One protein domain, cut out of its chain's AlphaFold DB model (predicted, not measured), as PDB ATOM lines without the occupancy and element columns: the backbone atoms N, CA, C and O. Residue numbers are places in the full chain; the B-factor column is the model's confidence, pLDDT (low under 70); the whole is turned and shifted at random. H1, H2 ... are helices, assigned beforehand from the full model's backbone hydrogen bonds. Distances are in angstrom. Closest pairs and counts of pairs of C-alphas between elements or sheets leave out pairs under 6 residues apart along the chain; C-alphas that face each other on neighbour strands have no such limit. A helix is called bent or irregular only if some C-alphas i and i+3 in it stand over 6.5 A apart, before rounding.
ATOM      1  N   ILE A   5      48.627  35.732  -8.230       63.69
ATOM      2  CA  ILE A   5      47.548  34.798  -8.554       63.69
ATOM      3  C   ILE A   5      46.294  35.492  -9.131       63.69
ATOM      4  O   ILE A   5      45.802  35.023 -10.156       63.69
ATOM      5  N   PRO A   6      45.744  36.585  -8.559       68.75
ATOM      6  CA  PRO A   6      44.531  37.201  -9.101       68.75
ATOM      7  C   PRO A   6      44.728  37.802 -10.500       68.75
ATOM      8  O   PRO A   6      43.828  37.707 -11.332       68.75
ATOM      9  N   LEU A   7      45.907  38.364 -10.783       68.94
ATOM     10  CA  LEU A   7      46.211  38.989 -12.070       68.94
ATOM     11  C   LEU A   7      46.431  37.942 -13.163       68.94
ATOM     12  O   LEU A   7      45.864  38.047 -14.247       68.94
ATOM     13  N   LEU A   8      47.172  36.878 -12.854       69.69
ATOM     14  CA  LEU A   8      47.368  35.751 -13.767       69.69
ATOM     15  C   LEU A   8      46.033  35.075 -14.123       69.69
ATOM     16  O   LEU A   8      45.790  34.739 -15.280       69.69
ATOM     17  N   ARG A   9      45.127  34.940 -13.149       69.62
ATOM     18  CA  ARG A   9      43.770  34.419 -13.367       69.62
ATOM     19  C   ARG A   9      42.902  35.361 -14.207       69.62
ATOM     20  O   ARG A   9      42.150  34.904 -15.068       69.62
ATOM     21  N   ALA A  10      43.046  36.671 -14.019       70.38
ATOM     22  CA  ALA A  10      42.396  37.676 -14.855       70.38
ATOM     23  C   ALA A  10      42.873  37.590 -16.319       70.38
ATOM     24  O   ALA A  10      42.049  37.543 -17.228       70.38
ATOM     25  N   VAL A  11      44.180  37.459 -16.555       72.00
ATOM     26  CA  VAL A  11      44.741  37.264 -17.905       72.00
ATOM     27  C   VAL A  11      44.249  35.950 -18.522       72.00
ATOM     28  O   VAL A  11      43.757  35.941 -19.650       72.00
ATOM     29  N   ALA A  12      44.296  34.848 -17.767       71.38
ATOM     30  CA  ALA A  12      43.830  33.541 -18.229       71.38
ATOM     31  C   ALA A  12      42.331  33.539 -18.582       71.38
ATOM     32  O   ALA A  12      41.947  32.994 -19.615       71.38
ATOM     33  N   SER A  13      41.483  34.182 -17.771       73.25
ATOM     34  CA  SER A  13      40.041  34.279 -18.046       73.25
ATOM     35  C   SER A  13      39.738  35.069 -19.321       73.25
ATOM     36  O   SER A  13      38.900  34.634 -20.109       73.25
ATOM     37  N   VAL A  14      40.439  36.181 -19.571       75.06
ATOM     38  CA  VAL A  14      40.267  36.982 -20.796       75.06
ATOM     39  C   VAL A  14      40.726  36.211 -22.034       75.06
ATOM     40  O   VAL A  14      39.998  36.179 -23.030       75.06
ATOM     41  N   LEU A  15      41.880  35.539 -21.964       73.50
ATOM     42  CA  LEU A  15      42.372  34.665 -23.034       73.50
ATOM     43  C   LEU A  15      41.371  33.547 -23.349       73.50
ATOM     44  O   LEU A  15      41.010  33.340 -24.509       73.50
ATOM     45  N   LEU A  16      40.873  32.863 -22.317       72.50
ATOM     46  CA  LEU A  16      39.910  31.777 -22.467       72.50
ATOM     47  C   LEU A  16      38.588  32.255 -23.058       72.50
ATOM     48  O   LEU A  16      38.125  31.671 -24.032       72.50
ATOM     49  N   LEU A  17      37.999  33.335 -22.539       75.69
ATOM     50  CA  LEU A  17      36.749  33.883 -23.075       75.69
ATOM     51  C   LEU A  17      36.886  34.269 -24.550       75.69
ATOM     52  O   LEU A  17      35.995  33.969 -25.346       75.69
ATOM     53  N   ARG A  18      37.996  34.903 -24.933       76.50
ATOM     54  CA  ARG A  18      38.239  35.316 -26.320       76.50
ATOM     55  C   ARG A  18      38.410  34.123 -27.259       76.50
ATOM     56  O   ARG A  18      37.872  34.139 -28.364       76.50
ATOM     57  N   HIS A  19      39.125  33.084 -26.833       75.31
ATOM     58  CA  HIS A  19      39.298  31.885 -27.650       75.31
ATOM     59  C   HIS A  19      38.030  31.040 -27.727       75.31
ATOM     60  O   HIS A  19      37.647  30.651 -28.824       75.31
ATOM     61  N   VAL A  20      37.340  30.821 -26.606       76.62
ATOM     62  CA  VAL A  20      36.064  30.092 -26.563       76.62
ATOM     63  C   VAL A  20      35.042  30.787 -27.462       76.62
ATOM     64  O   VAL A  20      34.453  30.151 -28.325       76.62
ATOM     65  N   THR A  21      34.869  32.104 -27.341       79.25
ATOM     66  CA  THR A  21      33.907  32.827 -28.191       79.25
ATOM     67  C   THR A  21      34.241  32.720 -29.676       79.25
ATOM     68  O   THR A  21      33.347  32.406 -30.453       79.25
ATOM     69  N   ARG A  22      35.504  32.891 -30.089       80.62
ATOM     70  CA  ARG A  22      35.896  32.699 -31.498       80.62
ATOM     71  C   ARG A  22      35.704  31.262 -31.981       80.62
ATOM     72  O   ARG A  22      35.217  31.072 -33.091       80.62
ATOM     73  N   LEU A  23      36.066  30.274 -31.161       81.31
ATOM     74  CA  LEU A  23      35.968  28.858 -31.510       81.31
ATOM     75  C   LEU A  23      34.513  28.417 -31.697       81.31
ATOM     76  O   LEU A  23      34.223  27.669 -32.623       81.31
ATOM     77  N   PHE A  24      33.600  28.902 -30.851       84.00
ATOM     78  CA  PHE A  24      32.180  28.559 -30.927       84.00
ATOM     79  C   PHE A  24      31.384  29.451 -31.895       84.00
ATOM     80  O   PHE A  24      30.346  29.012 -32.379       84.00
ATOM     81  N   ALA A  25      31.847  30.663 -32.227       86.12
ATOM     82  CA  ALA A  25      31.101  31.593 -33.083       86.12
ATOM     83  C   ALA A  25      30.850  31.046 -34.495       86.12
ATOM     84  O   ALA A  25      29.711  31.038 -34.956       86.12
ATOM     85  N   VAL A  26      31.894  30.565 -35.177       88.69
ATOM     86  CA  VAL A  26      31.779  30.036 -36.547       88.69
ATOM     87  C   VAL A  26      30.843  28.820 -36.619       88.69
ATOM     88  O   VAL A  26      29.869  28.881 -37.370       88.69
ATOM     89  N   PRO A  27      31.051  27.739 -35.837       88.00
ATOM     90  CA  PRO A  27      30.154  26.589 -35.876       88.00
ATOM     91  C   PRO A  27      28.738  26.929 -35.404       88.00
ATOM     92  O   PRO A  27      27.794  26.339 -35.922       88.00
ATOM     93  N   ALA A  28      28.551  27.890 -34.491       88.50
ATOM     94  CA  ALA A  28      27.216  28.338 -34.091       88.50
ATOM     95  C   ALA A  28      26.458  28.994 -35.254       88.50
ATOM     96  O   ALA A  28      25.299  28.654 -35.484       88.50
ATOM     97  N   VAL A  29      27.110  29.879 -36.016       93.06
ATOM     98  CA  VAL A  29      26.502  30.521 -37.195       93.06
ATOM     99  C   VAL A  29      26.160  29.481 -38.262       93.06
ATOM    100  O   VAL A  29      25.035  29.453 -38.752       93.06
ATOM    101  N   VAL A  30      27.094  28.577 -38.572       93.75
ATOM    102  CA  VAL A  30      26.871  27.508 -39.558       93.75
ATOM    103  C   VAL A  30      25.715  26.596 -39.134       93.75
ATOM    104  O   VAL A  30      24.832  26.303 -39.938       93.75
ATOM    105  N   SER A  31      25.681  26.188 -37.862       90.19
ATOM    106  CA  SER A  31      24.615  25.332 -37.325       90.19
ATOM    107  C   SER A  31      23.255  26.026 -37.362       90.19
ATOM    108  O   SER A  31      22.268  25.394 -37.722       90.19
ATOM    109  N   ALA A  32      23.200  27.326 -37.057       91.50
ATOM    110  CA  ALA A  32      21.974  28.114 -37.144       91.50
ATOM    111  C   ALA A  32      21.447  28.195 -38.587       91.50
ATOM    112  O   ALA A  32      20.258  27.985 -38.817       91.50
ATOM    113  N   CYS A  33      22.324  28.425 -39.571       95.38
ATOM    114  CA  CYS A  33      21.945  28.405 -40.987       95.38
ATOM    115  C   CYS A  33      21.400  27.035 -41.417       95.38
ATOM    116  O   CYS A  33      20.374  26.970 -42.094       95.38
ATOM    117  N   LEU A  34      22.047  25.942 -40.995       93.38
ATOM    118  CA  LEU A  34      21.581  24.578 -41.268       93.38
ATOM    119  C   LEU A  34      20.221  24.290 -40.623       93.38
ATOM    120  O   LEU A  34      19.380  23.641 -41.242       93.38
ATOM    121  N   LEU A  35      19.984  24.791 -39.410       92.81
ATOM    122  CA  LEU A  35      18.701  24.677 -38.713       92.81
ATOM    123  C   LEU A  35      17.571  25.387 -39.465       92.81
ATOM    124  O   LEU A  35      16.500  24.816 -39.652       92.81
ATOM    125  N   ILE A  36      17.822  26.606 -39.950       94.38
ATOM    126  CA  ILE A  36      16.852  27.362 -40.756       94.38
ATOM    127  C   ILE A  36      16.572  26.631 -42.074       94.38
ATOM    128  O   ILE A  36      15.411  26.453 -42.442       94.38
ATOM    129  N   ALA A  37      17.619  26.167 -42.761       93.00
ATOM    130  CA  ALA A  37      17.475  25.429 -44.010       93.00
ATOM    131  C   ALA A  37      16.661  24.145 -43.804       93.00
ATOM    132  O   ALA A  37      15.677  23.926 -44.501       93.00
ATOM    133  N   THR A  38      17.014  23.320 -42.816       91.81
ATOM    134  CA  THR A  38      16.280  22.077 -42.521       91.81
ATOM    135  C   THR A  38      14.839  22.331 -42.090       91.81
ATOM    136  O   THR A  38      13.954  21.597 -42.525       91.81
ATOM    137  N   GLY A  39      14.573  23.400 -41.334       90.38
ATOM    138  CA  GLY A  39      13.208  23.836 -41.027       90.38
ATOM    139  C   GLY A  39      12.402  24.189 -42.283       90.38
ATOM    140  O   GLY A  39      11.258  23.762 -42.419       90.38
ATOM    141  N   TRP A  40      13.010  24.892 -43.243       92.12
ATOM    142  CA  TRP A  40      12.386  25.198 -44.536       92.12
ATOM    143  C   TRP A  40      12.165  23.948 -45.404       92.12
ATOM    144  O   TRP A  40      11.122  23.775 -46.033       92.12
ATOM    145  N   PHE A  41      13.134  23.032 -45.436       90.50
ATOM    146  CA  PHE A  41      12.993  21.770 -46.164       90.50
ATOM    147  C   PHE A  41      11.875  20.898 -45.585       90.50
ATOM    148  O   PHE A  41      11.153  20.255 -46.346       90.50
ATOM    149  N   MET A  42      11.678  20.928 -44.265       91.06
ATOM    150  CA  MET A  42      10.607  20.200 -43.586       91.06
ATOM    151  C   MET A  42       9.210  20.659 -44.023       91.06
ATOM    152  O   MET A  42       8.320  19.821 -44.163       91.06
ATOM    153  N   THR A  43       9.011  21.956 -44.287       88.75
ATOM    154  CA  THR A  43       7.720  22.470 -44.779       88.75
ATOM    155  C   THR A  43       7.495  22.194 -46.265       88.75
ATOM    156  O   THR A  43       6.349  22.102 -46.693       88.75
ATOM    157  N   THR A  44       8.570  22.039 -47.047       89.69
ATOM    158  CA  THR A  44       8.494  21.986 -48.517       89.69
ATOM    159  C   THR A  44       8.569  20.561 -49.086       89.69
ATOM    160  O   THR A  44       7.876  20.251 -50.049       89.69
ATOM    161  N   TYR A  45       9.392  19.679 -48.505       85.00
ATOM    162  CA  TYR A  45       9.751  18.369 -49.082       85.00
ATOM    163  C   TYR A  45       9.326  17.166 -48.219       85.00
ATOM    164  O   TYR A  45       9.707  16.031 -48.505       85.00
ATOM    165  N   GLY A  46       8.523  17.393 -47.175       81.00
ATOM    166  CA  GLY A  46       7.913  16.339 -46.360       81.00
ATOM    167  C   GLY A  46       8.681  15.963 -45.086       81.00
ATOM    168  O   GLY A  46       9.784  16.432 -44.805       81.00
ATOM    169  N   GLY A  47       8.066  15.087 -44.283       85.38
ATOM    170  CA  GLY A  47       8.453  14.817 -42.892       85.38
ATOM    171  C   GLY A  47       9.792  14.102 -42.667       85.38
ATOM    172  O   GLY A  47      10.220  13.990 -41.523       85.38
ATOM    173  N   TRP A  48      10.496  13.643 -43.708       86.75
ATOM    174  CA  TRP A  48      11.787  12.957 -43.525       86.75
ATOM    175  C   TRP A  48      12.875  13.884 -42.952       86.75
ATOM    176  O   TRP A  48      13.756  13.452 -42.209       86.75
ATOM    177  N   TRP A  49      12.762  15.191 -43.211       89.19
ATOM    178  CA  TRP A  49      13.659  16.221 -42.676       89.19
ATOM    179  C   TRP A  49      13.516  16.446 -41.167       89.19
ATOM    180  O   TRP A  49      14.420  17.016 -40.554       89.19
ATOM    181  N   VAL A  50      12.440  15.943 -40.549       89.12
ATOM    182  CA  VAL A  50      12.230  16.005 -39.092       89.12
ATOM    183  C   VAL A  50      13.383  15.326 -38.355       89.12
ATOM    184  O   VAL A  50      13.861  15.854 -37.355       89.12
ATOM    185  N   ILE A  51      13.893  14.199 -38.864       90.69
ATOM    186  CA  ILE A  51      14.998  13.471 -38.224       90.69
ATOM    187  C   ILE A  51      16.277  14.322 -38.227       90.69
ATOM    188  O   ILE A  51      16.926  14.463 -37.190       90.69
ATOM    189  N   CYS A  52      16.611  14.944 -39.364       89.69
ATOM    190  CA  CYS A  52      17.748  15.864 -39.459       89.69
ATOM    191  C   CYS A  52      17.583  17.071 -38.532       89.69
ATOM    192  O   CYS A  52      18.538  17.451 -37.857       89.69
ATOM    193  N   PHE A  53      16.383  17.648 -38.473       89.75
ATOM    194  CA  PHE A  53      16.086  18.779 -37.600       89.75
ATOM    195  C   PHE A  53      16.267  18.413 -36.121       89.75
ATOM    196  O   PHE A  53      16.940  19.134 -35.383       89.75
ATOM    197  N   VAL A  54      15.734  17.265 -35.690       92.81
ATOM    198  CA  VAL A  54      15.883  16.763 -34.316       92.81
ATOM    199  C   VAL A  54      17.355  16.512 -33.985       92.81
ATOM    200  O   VAL A  54      17.828  16.964 -32.942       92.81
ATOM    201  N   ALA A  55      18.107  15.865 -34.881       92.81
ATOM    202  CA  ALA A  55      19.531  15.597 -34.679       92.81
ATOM    203  C   ALA A  55      20.370  16.888 -34.584       92.81
ATOM    204  O   ALA A  55      21.183  17.028 -33.668       92.81
ATOM    205  N   LEU A  56      20.145  17.857 -35.481       91.44
ATOM    206  CA  LEU A  56      20.816  19.164 -35.447       91.44
ATOM    207  C   LEU A  56      20.475  19.949 -34.180       91.44
ATOM    208  O   LEU A  56      21.360  20.546 -33.568       91.44
ATOM    209  N   THR A  57      19.209  19.918 -33.762       91.44
ATOM    210  CA  THR A  57      18.757  20.591 -32.539       91.44
ATOM    211  C   THR A  57      19.425  19.988 -31.306       91.44
ATOM    212  O   THR A  57      19.939  20.726 -30.465       91.44
ATOM    213  N   ALA A  58      19.492  18.656 -31.213       93.88
ATOM    214  CA  ALA A  58      20.187  17.971 -30.125       93.88
ATOM    215  C   ALA A  58      21.686  18.318 -30.097       93.88
ATOM    216  O   ALA A  58      22.230  18.623 -29.035       93.88
ATOM    217  N   LEU A  59      22.347  18.350 -31.260       91.81
ATOM    218  CA  LEU A  59      23.752  18.747 -31.367       91.81
ATOM    219  C   LEU A  59      23.972  20.205 -30.928       91.81
ATOM    220  O   LEU A  59      24.901  20.481 -30.166       91.81
ATOM    221  N   MET A  60      23.107  21.133 -31.355       90.00
ATOM    222  CA  MET A  60      23.157  22.530 -30.907       90.00
ATOM    223  C   MET A  60      22.954  22.653 -29.400       90.00
ATOM    224  O   MET A  60      23.633  23.461 -28.769       90.00
ATOM    225  N   LEU A  61      22.066  21.851 -28.809       92.88
ATOM    226  CA  LEU A  61      21.847  21.842 -27.367       92.88
ATOM    227  C   LEU A  61      23.129  21.443 -26.621       92.88
ATOM    228  O   LEU A  61      23.557  22.149 -25.709       92.88
ATOM    229  N   VAL A  62      23.788  20.361 -27.050       92.62
ATOM    230  CA  VAL A  62      25.061  19.904 -26.465       92.62
ATOM    231  C   VAL A  62      26.150  20.970 -26.615       92.62
ATOM    232  O   VAL A  62      26.842  21.288 -25.647       92.62
ATOM    233  N   ALA A  63      26.277  21.570 -27.801       88.12
ATOM    234  CA  ALA A  63      27.239  22.643 -28.044       88.12
ATOM    235  C   ALA A  63      26.958  23.880 -27.173       88.12
ATOM    236  O   ALA A  63      27.889  24.482 -26.635       88.12
ATOM    237  N   CYS A  64      25.685  24.233 -26.985       89.56
ATOM    238  CA  CYS A  64      25.258  25.332 -26.125       89.56
ATOM    239  C   CYS A  64      25.634  25.069 -24.661       89.56
ATOM    240  O   CYS A  64      26.224  25.935 -24.015       89.56
ATOM    241  N   VAL A  65      25.388  23.856 -24.155       91.25
ATOM    242  CA  VAL A  65      25.798  23.451 -22.801       91.25
ATOM    243  C   VAL A  65      27.319  23.523 -22.647       91.25
ATOM    244  O   VAL A  65      27.807  24.095 -21.672       91.25
ATOM    245  N   ALA A  66      28.084  23.020 -23.618       86.25
ATOM    246  CA  ALA A  66      29.547  23.087 -23.591       86.25
ATOM    247  C   ALA A  66      30.072  24.536 -23.593       86.25
ATOM    248  O   ALA A  66      30.997  24.872 -22.843       86.25
ATOM    249  N   TRP A  67      29.465  25.418 -24.392       85.38
ATOM    250  CA  TRP A  67      29.788  26.844 -24.411       85.38
ATOM    251  C   TRP A  67      29.447  27.522 -23.079       85.38
ATOM    252  O   TRP A  67      30.254  28.283 -22.536       85.38
ATOM    253  N   LEU A  68      28.285  27.213 -22.505       86.00
ATOM    254  CA  LEU A  68      27.840  27.772 -21.234       86.00
ATOM    255  C   LEU A  68      28.748  27.326 -20.079       86.00
ATOM    256  O   LEU A  68      29.182  28.159 -19.290       86.00
ATOM    257  N   LEU A  69      29.137  26.050 -20.037       85.19
ATOM    258  CA  LEU A  69      30.134  25.551 -19.087       85.19
ATOM    259  C   LEU A  69      31.477  26.266 -19.260       85.19
ATOM    260  O   LEU A  69      32.038  26.761 -18.286       85.19
ATOM    261  N   SER A  70      31.966  26.399 -20.495       78.25
ATOM    262  CA  SER A  70      33.244  27.068 -20.780       78.25
ATOM    263  C   SER A  70      33.243  28.537 -20.347       78.25
ATOM    264  O   SER A  70      34.209  29.024 -19.756       78.25
ATOM    265  N   THR A  71      32.149  29.256 -20.607       78.06
ATOM    266  CA  THR A  71      31.998  30.659 -20.195       78.06
ATOM    267  C   THR A  71      31.833  30.800 -18.685       78.06
ATOM    268  O   THR A  71      32.389  31.733 -18.104       78.06
ATOM    269  N   LEU A  72      31.125  29.875 -18.036       79.50
ATOM    270  CA  LEU A  72      30.961  29.856 -16.586       79.50
ATOM    271  C   LEU A  72      32.288  29.575 -15.884       79.50
ATOM    272  O   LEU A  72      32.641  30.312 -14.967       79.50
ATOM    273  N   MET A  73      33.074  28.614 -16.379       74.25
ATOM    274  CA  MET A  73      34.446  28.411 -15.919       74.25
ATOM    275  C   MET A  73      35.241  29.704 -16.081       74.25
ATOM    276  O   MET A  73      35.731  30.238 -15.093       74.25
ATOM    277  N   ALA A  74      35.285  30.293 -17.279       72.19
ATOM    278  CA  ALA A  74      36.041  31.523 -17.513       72.19
ATOM    279  C   ALA A  74      35.618  32.688 -16.588       72.19
ATOM    280  O   ALA A  74      36.465  33.475 -16.170       72.19
ATOM    281  N   ARG A  75      34.336  32.779 -16.208       70.62
ATOM    282  CA  ARG A  75      33.845  33.754 -15.220       70.62
ATOM    283  C   ARG A  75      34.252  33.415 -13.788       70.62
ATOM    284  O   ARG A  75      34.657  34.322 -13.073       70.62
ATOM    285  N   MET A  76      34.198  32.145 -13.380       68.31
ATOM    286  CA  MET A  76      34.707  31.705 -12.070       68.31
ATOM    287  C   MET A  76      36.213  31.955 -11.923       68.31
ATOM    288  O   MET A  76      36.705  32.143 -10.811       68.31
ATOM    289  N   LEU A  77      36.948  31.970 -13.038       65.38
ATOM    290  CA  LEU A  77      38.369  32.296 -13.056       65.38
ATOM    291  C   LEU A  77      38.648  33.785 -12.764       65.38
ATOM    292  O   LEU A  77      39.721  34.083 -12.248       65.38
ATOM    293  N   ALA A  78      37.732  34.713 -13.059       62.75
ATOM    294  CA  ALA A  78      37.951  36.146 -12.854       62.75
ATOM    295  C   ALA A  78      37.619  36.560 -11.402       62.75
ATOM    296  O   ALA A  78      36.449  36.567 -11.021       62.75
ATOM    297  N   PRO A  79      38.607  36.958 -10.577       55.84
ATOM    298  CA  PRO A  79      38.377  37.258  -9.159       55.84
ATOM    299  C   PRO A  79      37.653  38.594  -8.911       55.84
ATOM    300  O   PRO A  79      37.228  38.856  -7.790       55.84
ATOM    301  N   LYS A  80      37.517  39.456  -9.929       64.50
ATOM    302  CA  LYS A  80      36.845  40.759  -9.830       64.50
ATOM    303  C   LYS A  80      36.273  41.162 -11.188       64.50
ATOM    304  O   LYS A  80      36.838  40.821 -12.231       64.50
ATOM    305  N   ALA A  81      35.169  41.906 -11.189       62.03
ATOM    306  CA  ALA A  81      34.648  42.525 -12.402       62.03
ATOM    307  C   ALA A  81      35.637  43.598 -12.885       62.03
ATOM    308  O   ALA A  81      35.633  44.718 -12.389       62.03
ATOM    309  N   LEU A  82      36.505  43.231 -13.830       65.12
ATOM    310  CA  LEU A  82      37.449  44.153 -14.464       65.12
ATOM    311  C   LEU A  82      36.689  45.288 -15.157       65.12
ATOM    312  O   LEU A  82      35.766  45.023 -15.944       65.12
ATOM    313  N   SER A  83      37.114  46.524 -14.909       75.38
ATOM    314  CA  SER A  83      36.652  47.720 -15.610       75.38
ATOM    315  C   SER A  83      36.972  47.646 -17.111       75.38
ATOM    316  O   SER A  83      37.815  46.864 -17.562       75.38
ATOM    317  N   ARG A  84      36.287  48.457 -17.932       73.31
ATOM    318  CA  ARG A  84      36.517  48.474 -19.392       73.31
ATOM    319  C   ARG A  84      37.969  48.809 -19.756       73.31
ATOM    320  O   ARG A  84      38.470  48.251 -20.729       73.31
ATOM    321  N   SER A  85      38.631  49.684 -18.996       74.19
ATOM    322  CA  SER A  85      40.040  50.044 -19.201       74.19
ATOM    323  C   SER A  85      40.972  48.883 -18.854       74.19
ATOM    324  O   SER A  85      41.790  48.502 -19.686       74.19
ATOM    325  N   GLU A  86      40.793  48.242 -17.694       72.56
ATOM    326  CA  GLU A  86      41.612  47.089 -17.284       72.56
ATOM    327  C   GLU A  86      41.462  45.907 -18.249       72.56
ATOM    328  O   GLU A  86      42.446  45.254 -18.592       72.56
ATOM    329  N   ARG A  87      40.246  45.650 -18.755       73.06
ATOM    330  CA  ARG A  87      40.024  44.617 -19.782       73.06
ATOM    331  C   ARG A  87      40.806  44.896 -21.057       73.06
ATOM    332  O   ARG A  87      41.305  43.955 -21.667       73.06
ATOM    333  N   ARG A  88      40.887  46.162 -21.475       78.00
ATOM    334  CA  ARG A  88      41.626  46.556 -22.678       78.00
ATOM    335  C   ARG A  88      43.127  46.370 -22.475       78.00
ATOM    336  O   ARG A  88      43.766  45.778 -23.337       78.00
ATOM    337  N   ASP A  89      43.655  46.780 -21.326       77.25
ATOM    338  CA  ASP A  89      45.074  46.615 -20.984       77.25
ATOM    339  C   ASP A  89      45.458  45.123 -20.898       77.25
ATOM    340  O   ASP A  89      46.461  44.699 -21.475       77.25
ATOM    341  N   ILE A  90      44.611  44.295 -20.273       77.12
ATOM    342  CA  ILE A  90      44.792  42.835 -20.231       77.12
ATOM    343  C   ILE A  90      44.699  42.222 -21.628       77.12
ATOM    344  O   ILE A  90      45.467  41.314 -21.939       77.12
ATOM    345  N   ALA A  91      43.784  42.689 -22.481       75.44
ATOM    346  CA  ALA A  91      43.653  42.183 -23.845       75.44
ATOM    347  C   ALA A  91      44.900  42.486 -24.690       75.44
ATOM    348  O   ALA A  91      45.372  41.597 -25.393       75.44
ATOM    349  N   VAL A  92      45.472  43.688 -24.567       81.50
ATOM    350  CA  VAL A  92      46.720  44.065 -25.253       81.50
ATOM    351  C   VAL A  92      47.892  43.211 -24.768       81.50
ATOM    352  O   VAL A  92      48.662  42.700 -25.580       81.50
ATOM    353  N   PHE A  93      48.010  42.996 -23.455       78.25
ATOM    354  CA  PHE A  93      49.024  42.098 -22.898       78.25
ATOM    355  C   PHE A  93      48.832  40.648 -23.372       78.25
ATOM    356  O   PHE A  93      49.787  39.978 -23.757       78.25
ATOM    357  N   SER A  94      47.582  40.183 -23.406       75.12
ATOM    358  CA  SER A  94      47.204  38.854 -23.896       75.12
ATOM    359  C   SER A  94      47.554  38.663 -25.374       75.12
ATOM    360  O   SER A  94      48.041  37.601 -25.742       75.12
ATOM    361  N   ASP A  95      47.369  39.688 -26.211       79.69
ATOM    362  CA  ASP A  95      47.752  39.647 -27.628       79.69
ATOM    363  C   ASP A  95      49.273  39.525 -27.805       79.69
ATOM    364  O   ASP A  95      49.742  38.744 -28.637       79.69
ATOM    365  N   ARG A  96      50.064  40.219 -26.976       77.69
ATOM    366  CA  ARG A  96      51.529  40.055 -26.960       77.69
ATOM    367  C   ARG A  96      51.937  38.649 -26.514       77.69
ATOM    368  O   ARG A  96      52.813  38.047 -27.129       77.69
ATOM    369  N   LEU A  97      51.266  38.110 -25.492       74.81
ATOM    370  CA  LEU A  97      51.443  36.732 -25.021       74.81
ATOM    371  C   LEU A  97      51.181  35.711 -26.133       74.81
ATOM    372  O   LEU A  97      51.990  34.805 -26.333       74.81
ATOM    373  N   VAL A  98      50.075  35.870 -26.864       73.44
ATOM    374  CA  VAL A  98      49.700  35.020 -28.006       73.44
ATOM    375  C   VAL A  98      50.749  35.100 -29.109       73.44
ATOM    376  O   VAL A  98      51.251  34.070 -29.541       73.44
ATOM    377  N   THR A  99      51.164  36.310 -29.487       78.31
ATOM    378  CA  THR A  99      52.177  36.521 -30.536       78.31
ATOM    379  C   THR A  99      53.491  35.806 -30.203       78.31
ATOM    380  O   THR A  99      54.112  35.180 -31.058       78.31
ATOM    381  N   LEU A 100      53.911  35.844 -28.937       73.62
ATOM    382  CA  LEU A 100      55.122  35.155 -28.491       73.62
ATOM    383  C   LEU A 100      54.943  33.641 -28.367       73.62
ATOM    384  O   LEU A 100      55.864  32.886 -28.658       73.62
ATOM    385  N   THR A 101      53.760  33.163 -27.990       68.31
ATOM    386  CA  THR A 101      53.495  31.716 -27.935       68.31
ATOM    387  C   THR A 101      53.325  31.083 -29.313       68.31
ATOM    388  O   THR A 101      53.674  29.908 -29.478       68.31
ATOM    389  N   GLU A 102      52.893  31.860 -30.308       69.38
ATOM    390  CA  GLU A 102      52.931  31.492 -31.726       69.38
ATOM    391  C   GLU A 102      54.374  31.353 -32.231       69.38
ATOM    392  O   GLU A 102      54.682  30.388 -32.934       69.38
ATOM    393  N   GLN A 103      55.296  32.221 -31.793       70.00
ATOM    394  CA  GLN A 103      56.728  32.071 -32.095       70.00
ATOM    395  C   GLN A 103      57.325  30.785 -31.496       70.00
ATOM    396  O   GLN A 103      58.197  30.167 -32.103       70.00
ATOM    397  N   VAL A 104      56.805  30.329 -30.352       66.25
ATOM    398  CA  VAL A 104      57.214  29.076 -29.682       66.25
ATOM    399  C   VAL A 104      56.508  27.834 -30.277       66.25
ATOM    400  O   VAL A 104      56.662  26.722 -29.778       66.25
ATOM    401  N   ARG A 105      55.761  27.980 -31.388       67.44
ATOM    402  CA  ARG A 105      55.023  26.902 -32.085       67.44
ATOM    403  C   ARG A 105      54.039  26.131 -31.196       67.44
ATOM    404  O   ARG A 105      53.707  24.979 -31.477       67.44
ATOM    405  N   THR A 106      53.539  26.750 -30.132       70.12
ATOM    406  CA  THR A 106      52.536  26.118 -29.269       70.12
ATOM    407  C   THR A 106      51.144  26.363 -29.849       70.12
ATOM    408  O   THR A 106      50.732  27.520 -29.927       70.12
ATOM    409  N   PRO A 107      50.380  25.326 -30.238       70.88
ATOM    410  CA  PRO A 107      49.024  25.532 -30.724       70.88
ATOM    411  C   PRO A 107      48.152  26.123 -29.610       70.88
ATOM    412  O   PRO A 107      48.012  25.542 -28.530       70.88
ATOM    413  N   LEU A 108      47.537  27.273 -29.899       68.06
ATOM    414  CA  LEU A 108      46.667  28.035 -28.996       68.06
ATOM    415  C   LEU A 108      45.633  27.204 -28.213       68.06
ATOM    416  O   LEU A 108      45.518  27.421 -27.002       68.06
ATOM    417  N   PRO A 109      44.907  26.231 -28.810       68.50
ATOM    418  CA  PRO A 109      43.958  25.423 -28.040       68.50
ATOM    419  C   PRO A 109      44.642  24.610 -26.934       68.50
ATOM    420  O   PRO A 109      44.111  24.492 -25.831       68.50
ATOM    421  N   LEU A 110      45.851  24.103 -27.188       72.69
ATOM    422  CA  LEU A 110      46.610  23.310 -26.223       72.69
ATOM    423  C   LEU A 110      47.098  24.170 -25.052       72.69
ATOM    424  O   LEU A 110      47.113  23.717 -23.908       72.69
ATOM    425  N   LEU A 111      47.461  25.423 -25.336       74.25
ATOM    426  CA  LEU A 111      47.851  26.397 -24.323       74.25
ATOM    427  C   LEU A 111      46.672  26.735 -23.404       74.25
ATOM    428  O   LEU A 111      46.821  26.694 -22.186       74.25
ATOM    429  N   GLY A 112      45.481  26.963 -23.968       69.62
ATOM    430  CA  GLY A 112      44.257  27.171 -23.190       69.62
ATOM    431  C   GLY A 112      43.935  25.991 -22.267       69.62
ATOM    432  O   GLY A 112      43.694  26.190 -21.076       69.62
ATOM    433  N   VAL A 113      44.009  24.757 -22.780       71.31
ATOM    434  CA  VAL A 113      43.781  23.539 -21.980       71.31
ATOM    435  C   VAL A 113      44.818  23.397 -20.864       71.31
ATOM    436  O   VAL A 113      44.450  23.071 -19.736       71.31
ATOM    437  N   ARG A 114      46.101  23.676 -21.135       74.38
ATOM    438  CA  ARG A 114      47.149  23.662 -20.102       74.38
ATOM    439  C   ARG A 114      46.898  24.703 -19.019       74.38
ATOM    440  O   ARG A 114      47.031  24.370 -17.850       74.38
ATOM    441  N   LEU A 115      46.470  25.913 -19.379       71.19
ATOM    442  CA  LEU A 115      46.138  26.953 -18.402       71.19
ATOM    443  C   LEU A 115      44.934  26.574 -17.537       71.19
ATOM    444  O   LEU A 115      44.984  26.755 -16.321       71.19
ATOM    445  N   ILE A 116      43.880  26.006 -18.135       67.94
ATOM    446  CA  ILE A 116      42.729  25.489 -17.381       67.94
ATOM    447  C   ILE A 116      43.181  24.375 -16.433       67.94
ATOM    448  O   ILE A 116      42.850  24.406 -15.249       67.94
ATOM    449  N   ARG A 117      43.958  23.407 -16.936       72.94
ATOM    450  CA  ARG A 117      44.449  22.272 -16.147       72.94
ATOM    451  C   ARG A 117      45.334  22.732 -14.994       72.94
ATOM    452  O   ARG A 117      45.094  22.315 -13.868       72.94
ATOM    453  N   ASP A 118      46.322  23.583 -15.248       70.06
ATOM    454  CA  ASP A 118      47.212  24.121 -14.214       70.06
ATOM    455  C   ASP A 118      46.420  24.867 -13.141       70.06
ATOM    456  O   ASP A 118      46.661  24.702 -11.946       70.06
ATOM    457  N   MET A 119      45.402  25.619 -13.550       66.81
ATOM    458  CA  MET A 119      44.589  26.381 -12.619       66.81
ATOM    459  C   MET A 119      43.643  25.512 -11.779       66.81
ATOM    460  O   MET A 119      43.499  25.771 -10.582       66.81
ATOM    461  N   LEU A 120      43.017  24.490 -12.370       66.56
ATOM    462  CA  LEU A 120      42.146  23.554 -11.650       66.56
ATOM    463  C   LEU A 120      42.940  22.622 -10.734       66.56
ATOM    464  O   LEU A 120      42.521  22.375  -9.606       66.56
ATOM    465  N   LEU A 121      44.075  22.110 -11.217       74.00
ATOM    466  CA  LEU A 121      44.831  21.055 -10.546       74.00
ATOM    467  C   LEU A 121      45.846  21.611  -9.540       74.00
ATOM    468  O   LEU A 121      45.979  21.070  -8.448       74.00
ATOM    469  N   HIS A 122      46.539  22.701  -9.880       65.25
ATOM    470  CA  HIS A 122      47.637  23.238  -9.068       65.25
ATOM    471  C   HIS A 122      47.309  24.581  -8.404       65.25
ATOM    472  O   HIS A 122      48.109  25.069  -7.610       65.25
ATOM    473  N   ARG A 123      46.148  25.195  -8.706       63.38
ATOM    474  CA  ARG A 123      45.760  26.560  -8.270       63.38
ATOM    475  C   ARG A 123      46.773  27.661  -8.622       63.38
ATOM    476  O   ARG A 123      46.553  28.810  -8.224       63.38
ATOM    477  N   ASP A 124      47.801  27.329  -9.398       65.56
ATOM    478  CA  ASP A 124      48.949  28.162  -9.726       65.56
ATOM    479  C   ASP A 124      49.262  28.052 -11.224       65.56
ATOM    480  O   ASP A 124      49.172  26.982 -11.823       65.56
ATOM    481  N   LEU A 125      49.596  29.180 -11.845       66.69
ATOM    482  CA  LEU A 125      49.712  29.316 -13.299       66.69
ATOM    483  C   LEU A 125      51.173  29.158 -13.732       66.69
ATOM    484  O   LEU A 125      51.762  30.058 -14.333       66.69
ATOM    485  N   ARG A 126      51.755  27.990 -13.425       69.00
ATOM    486  CA  ARG A 126      53.163  27.654 -13.712       69.00
ATOM    487  C   ARG A 126      53.529  27.862 -15.179       69.00
ATOM    488  O   ARG A 126      54.548  28.484 -15.463       69.00
ATOM    489  N   THR A 127      52.679  27.399 -16.097       69.38
ATOM    490  CA  THR A 127      52.909  27.559 -17.540       69.38
ATOM    491  C   THR A 127      52.982  29.034 -17.946       69.38
ATOM    492  O   THR A 127      53.861  29.425 -18.709       69.38
ATOM    493  N   LEU A 128      52.098  29.883 -17.411       68.31
ATOM    494  CA  LEU A 128      52.091  31.310 -17.745       68.31
ATOM    495  C   LEU A 128      53.311  32.027 -17.144       68.31
ATOM    496  O   LEU A 128      53.883  32.904 -17.785       68.31
ATOM    497  N   HIS A 129      53.751  31.605 -15.954       72.19
ATOM    498  CA  HIS A 129      54.964  32.112 -15.311       72.19
ATOM    499  C   HIS A 129      56.218  31.806 -16.138       72.19
ATOM    500  O   HIS A 129      57.015  32.701 -16.388       72.19
ATOM    501  N   GLN A 130      56.351  30.571 -16.634       74.94
ATOM    502  CA  GLN A 130      57.470  30.172 -17.494       74.94
ATOM    503  C   GLN A 130      57.532  30.990 -18.790       74.94
ATOM    504  O   GLN A 130      58.617  31.365 -19.228       74.94
ATOM    505  N   ILE A 131      56.377  31.305 -19.385       72.62
ATOM    506  CA  ILE A 131      56.311  32.125 -20.604       72.62
ATOM    507  C   ILE A 131      56.704  33.581 -20.312       72.62
ATOM    508  O   ILE A 131      57.427  34.191 -21.098       72.62
ATOM    509  N   ILE A 132      56.256  34.139 -19.182       73.62
ATOM    510  CA  ILE A 132      56.597  35.512 -18.780       73.62
ATOM    511  C   ILE A 132      58.085  35.630 -18.431       73.62
ATOM    512  O   ILE A 132      58.735  36.572 -18.875       73.62
ATOM    513  N   ASP A 133      58.638  34.681 -17.675       76.38
ATOM    514  CA  ASP A 133      60.056  34.699 -17.301       76.38
ATOM    515  C   ASP A 133      60.983  34.457 -18.499       76.38
ATOM    516  O   ASP A 133      62.098  34.973 -18.523       76.38
ATOM    517  N   GLY A 134      60.507  33.741 -19.523       70.69
ATOM    518  CA  GLY A 134      61.223  33.552 -20.783       70.69
ATOM    519  C   GLY A 134      61.322  34.808 -21.659       70.69
ATOM    520  O   GLY A 134      62.080  34.804 -22.626       70.69
ATOM    521  N   SER A 135      60.593  35.890 -21.348       72.75
ATOM    522  CA  SER A 135      60.571  37.116 -22.153       72.75
ATOM    523  C   SER A 135      60.763  38.375 -21.299       72.75
ATOM    524  O   SER A 135      59.882  38.805 -20.552       72.75
ATOM    525  N   GLY A 136      61.919  39.031 -21.462       74.31
ATOM    526  CA  GLY A 136      62.259  40.257 -20.728       74.31
ATOM    527  C   GLY A 136      61.248  41.398 -20.918       74.31
ATOM    528  O   GLY A 136      60.963  42.126 -19.968       74.31
ATOM    529  N   THR A 137      60.647  41.509 -22.107       75.50
ATOM    530  CA  THR A 137      59.627  42.522 -22.423       75.50
ATOM    531  C   THR A 137      58.278  42.218 -21.766       75.50
ATOM    532  O   THR A 137      57.643  43.130 -21.239       75.50
ATOM    533  N   LEU A 138      57.850  40.946 -21.697       70.62
ATOM    534  CA  LEU A 138      56.632  40.588 -20.947       70.62
ATOM    535  C   LEU A 138      56.783  40.865 -19.464       70.62
ATOM    536  O   LEU A 138      55.817  41.242 -18.803       70.62
ATOM    537  N   ARG A 139      57.985  40.656 -18.932       74.94
ATOM    538  CA  ARG A 139      58.248  40.859 -17.516       74.94
ATOM    539  C   ARG A 139      58.070  42.322 -17.108       74.94
ATOM    540  O   ARG A 139      57.556  42.566 -16.014       74.94
ATOM    541  N   SER A 140      58.450  43.289 -17.953       77.81
ATOM    542  CA  SER A 140      58.186  44.707 -17.663       77.81
ATOM    543  C   SER A 140      56.700  45.037 -17.778       77.81
ATOM    544  O   SER A 140      56.155  45.645 -16.862       77.81
ATOM    545  N   ASP A 141      56.027  44.573 -18.836       74.56
ATOM    546  CA  ASP A 141      54.589  44.803 -19.034       74.56
ATOM    547  C   ASP A 141      53.751  44.221 -17.886       74.56
ATOM    548  O   ASP A 141      52.838  44.874 -17.379       74.56
ATOM    549  N   TYR A 142      54.106  43.021 -17.420       75.38
ATOM    550  CA  TYR A 142      53.467  42.358 -16.287       75.38
ATOM    551  C   TYR A 142      53.594  43.180 -14.996       75.38
ATOM    552  O   TYR A 142      52.621  43.333 -14.254       75.38
ATOM    553  N   ARG A 143      54.776  43.757 -14.729       79.25
ATOM    554  CA  ARG A 143      54.996  44.628 -13.560       79.25
ATOM    555  C   ARG A 143      54.156  45.903 -13.639       79.25
ATOM    556  O   ARG A 143      53.570  46.290 -12.631       79.25
ATOM    557  N   THR A 144      54.049  46.509 -14.820       79.69
ATOM    558  CA  THR A 144      53.217  47.701 -15.044       79.69
ATOM    559  C   THR A 144      51.731  47.397 -14.851       79.69
ATOM    560  O   THR A 144      51.028  48.162 -14.192       79.69
ATOM    561  N   LEU A 145      51.247  46.257 -15.359       74.06
ATOM    562  CA  LEU A 145      49.863  45.819 -15.152       74.06
ATOM    563  C   LEU A 145      49.566  45.549 -13.674       74.06
ATOM    564  O   LEU A 145      48.511  45.929 -13.169       74.06
ATOM    565  N   ARG A 146      50.512  44.923 -12.968       74.88
ATOM    566  CA  ARG A 146      50.387  44.648 -11.536       74.88
ATOM    567  C   ARG A 146      50.274  45.922 -10.707       74.88
ATOM    568  O   ARG A 146      49.442  45.962  -9.812       74.88
ATOM    569  N   ALA A 147      51.064  46.947 -11.019       75.94
ATOM    570  CA  ALA A 147      51.013  48.230 -10.321       75.94
ATOM    571  C   ALA A 147      49.691  48.994 -10.532       75.94
ATOM    572  O   ALA A 147      49.357  49.845  -9.720       75.94
ATOM    573  N   LYS A 148      48.950  48.706 -11.612       72.06
ATOM    574  CA  LYS A 148      47.654  49.333 -11.927       72.06
ATOM    575  C   LYS A 148      46.448  48.652 -11.270       72.06
ATOM    576  O   LYS A 148      45.442  49.312 -11.047       72.06
ATOM    577  N   ILE A 149      46.514  47.332 -11.076       66.56
ATOM    578  CA  ILE A 149      45.392  46.504 -10.587       66.56
ATOM    579  C   ILE A 149      45.401  46.379  -9.052       66.56
ATOM    580  O   ILE A 149      44.381  46.025  -8.453       66.56
ATOM    581  N   GLN A 150      46.554  46.629  -8.428       59.91
ATOM    582  CA  GLN A 150      46.745  46.627  -6.977       59.91
ATOM    583  C   GLN A 150      46.411  47.996  -6.383       59.91
ATOM    584  O   GLN A 150      45.762  47.998  -5.314       59.91
TER     585      GLN A 150
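This is residues 5 to 150 of the 150 residues of an uncharacterized protein of Candidatus Saccharibacteria bacterium (UniProt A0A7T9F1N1). A long helical hairpin, H1 and H2, ends in a head of H3 to H6, with H3 across H1a. The printed part has 146 residues, helices H1 to H6 and no named strand. It is all helix and loose: radius of gyration of the C-alphas 19.8 A, spans 64, 32 and 29 A.

H1, residues 5 to 44, assigned as one helix by its hydrogen bonds, is bent: C-alphas 23 and 26, ending arm H1a and opening arm H1b, are 6.7 A apart. H1b and H2, 49 to 77, form a hairpin. H3, 84 to 103, touches H1a, about perpendicular at 75 degrees, closest at C-alphas 11 and 90, 6.0 A. H4, 108 to 122, touches H1a; H5, 126 to 133, touches H4; H6, 136 to 149, touches H3. Both arms and H2 to H6 have every O i to N i+4 pair within hydrogen-bond range.

C-alpha 5 is at (47.548, 34.798, -8.554), C-alpha 149 at (45.392, 46.504, -10.587).

The printed part has no cut; 31 residues are under pLDDT 70.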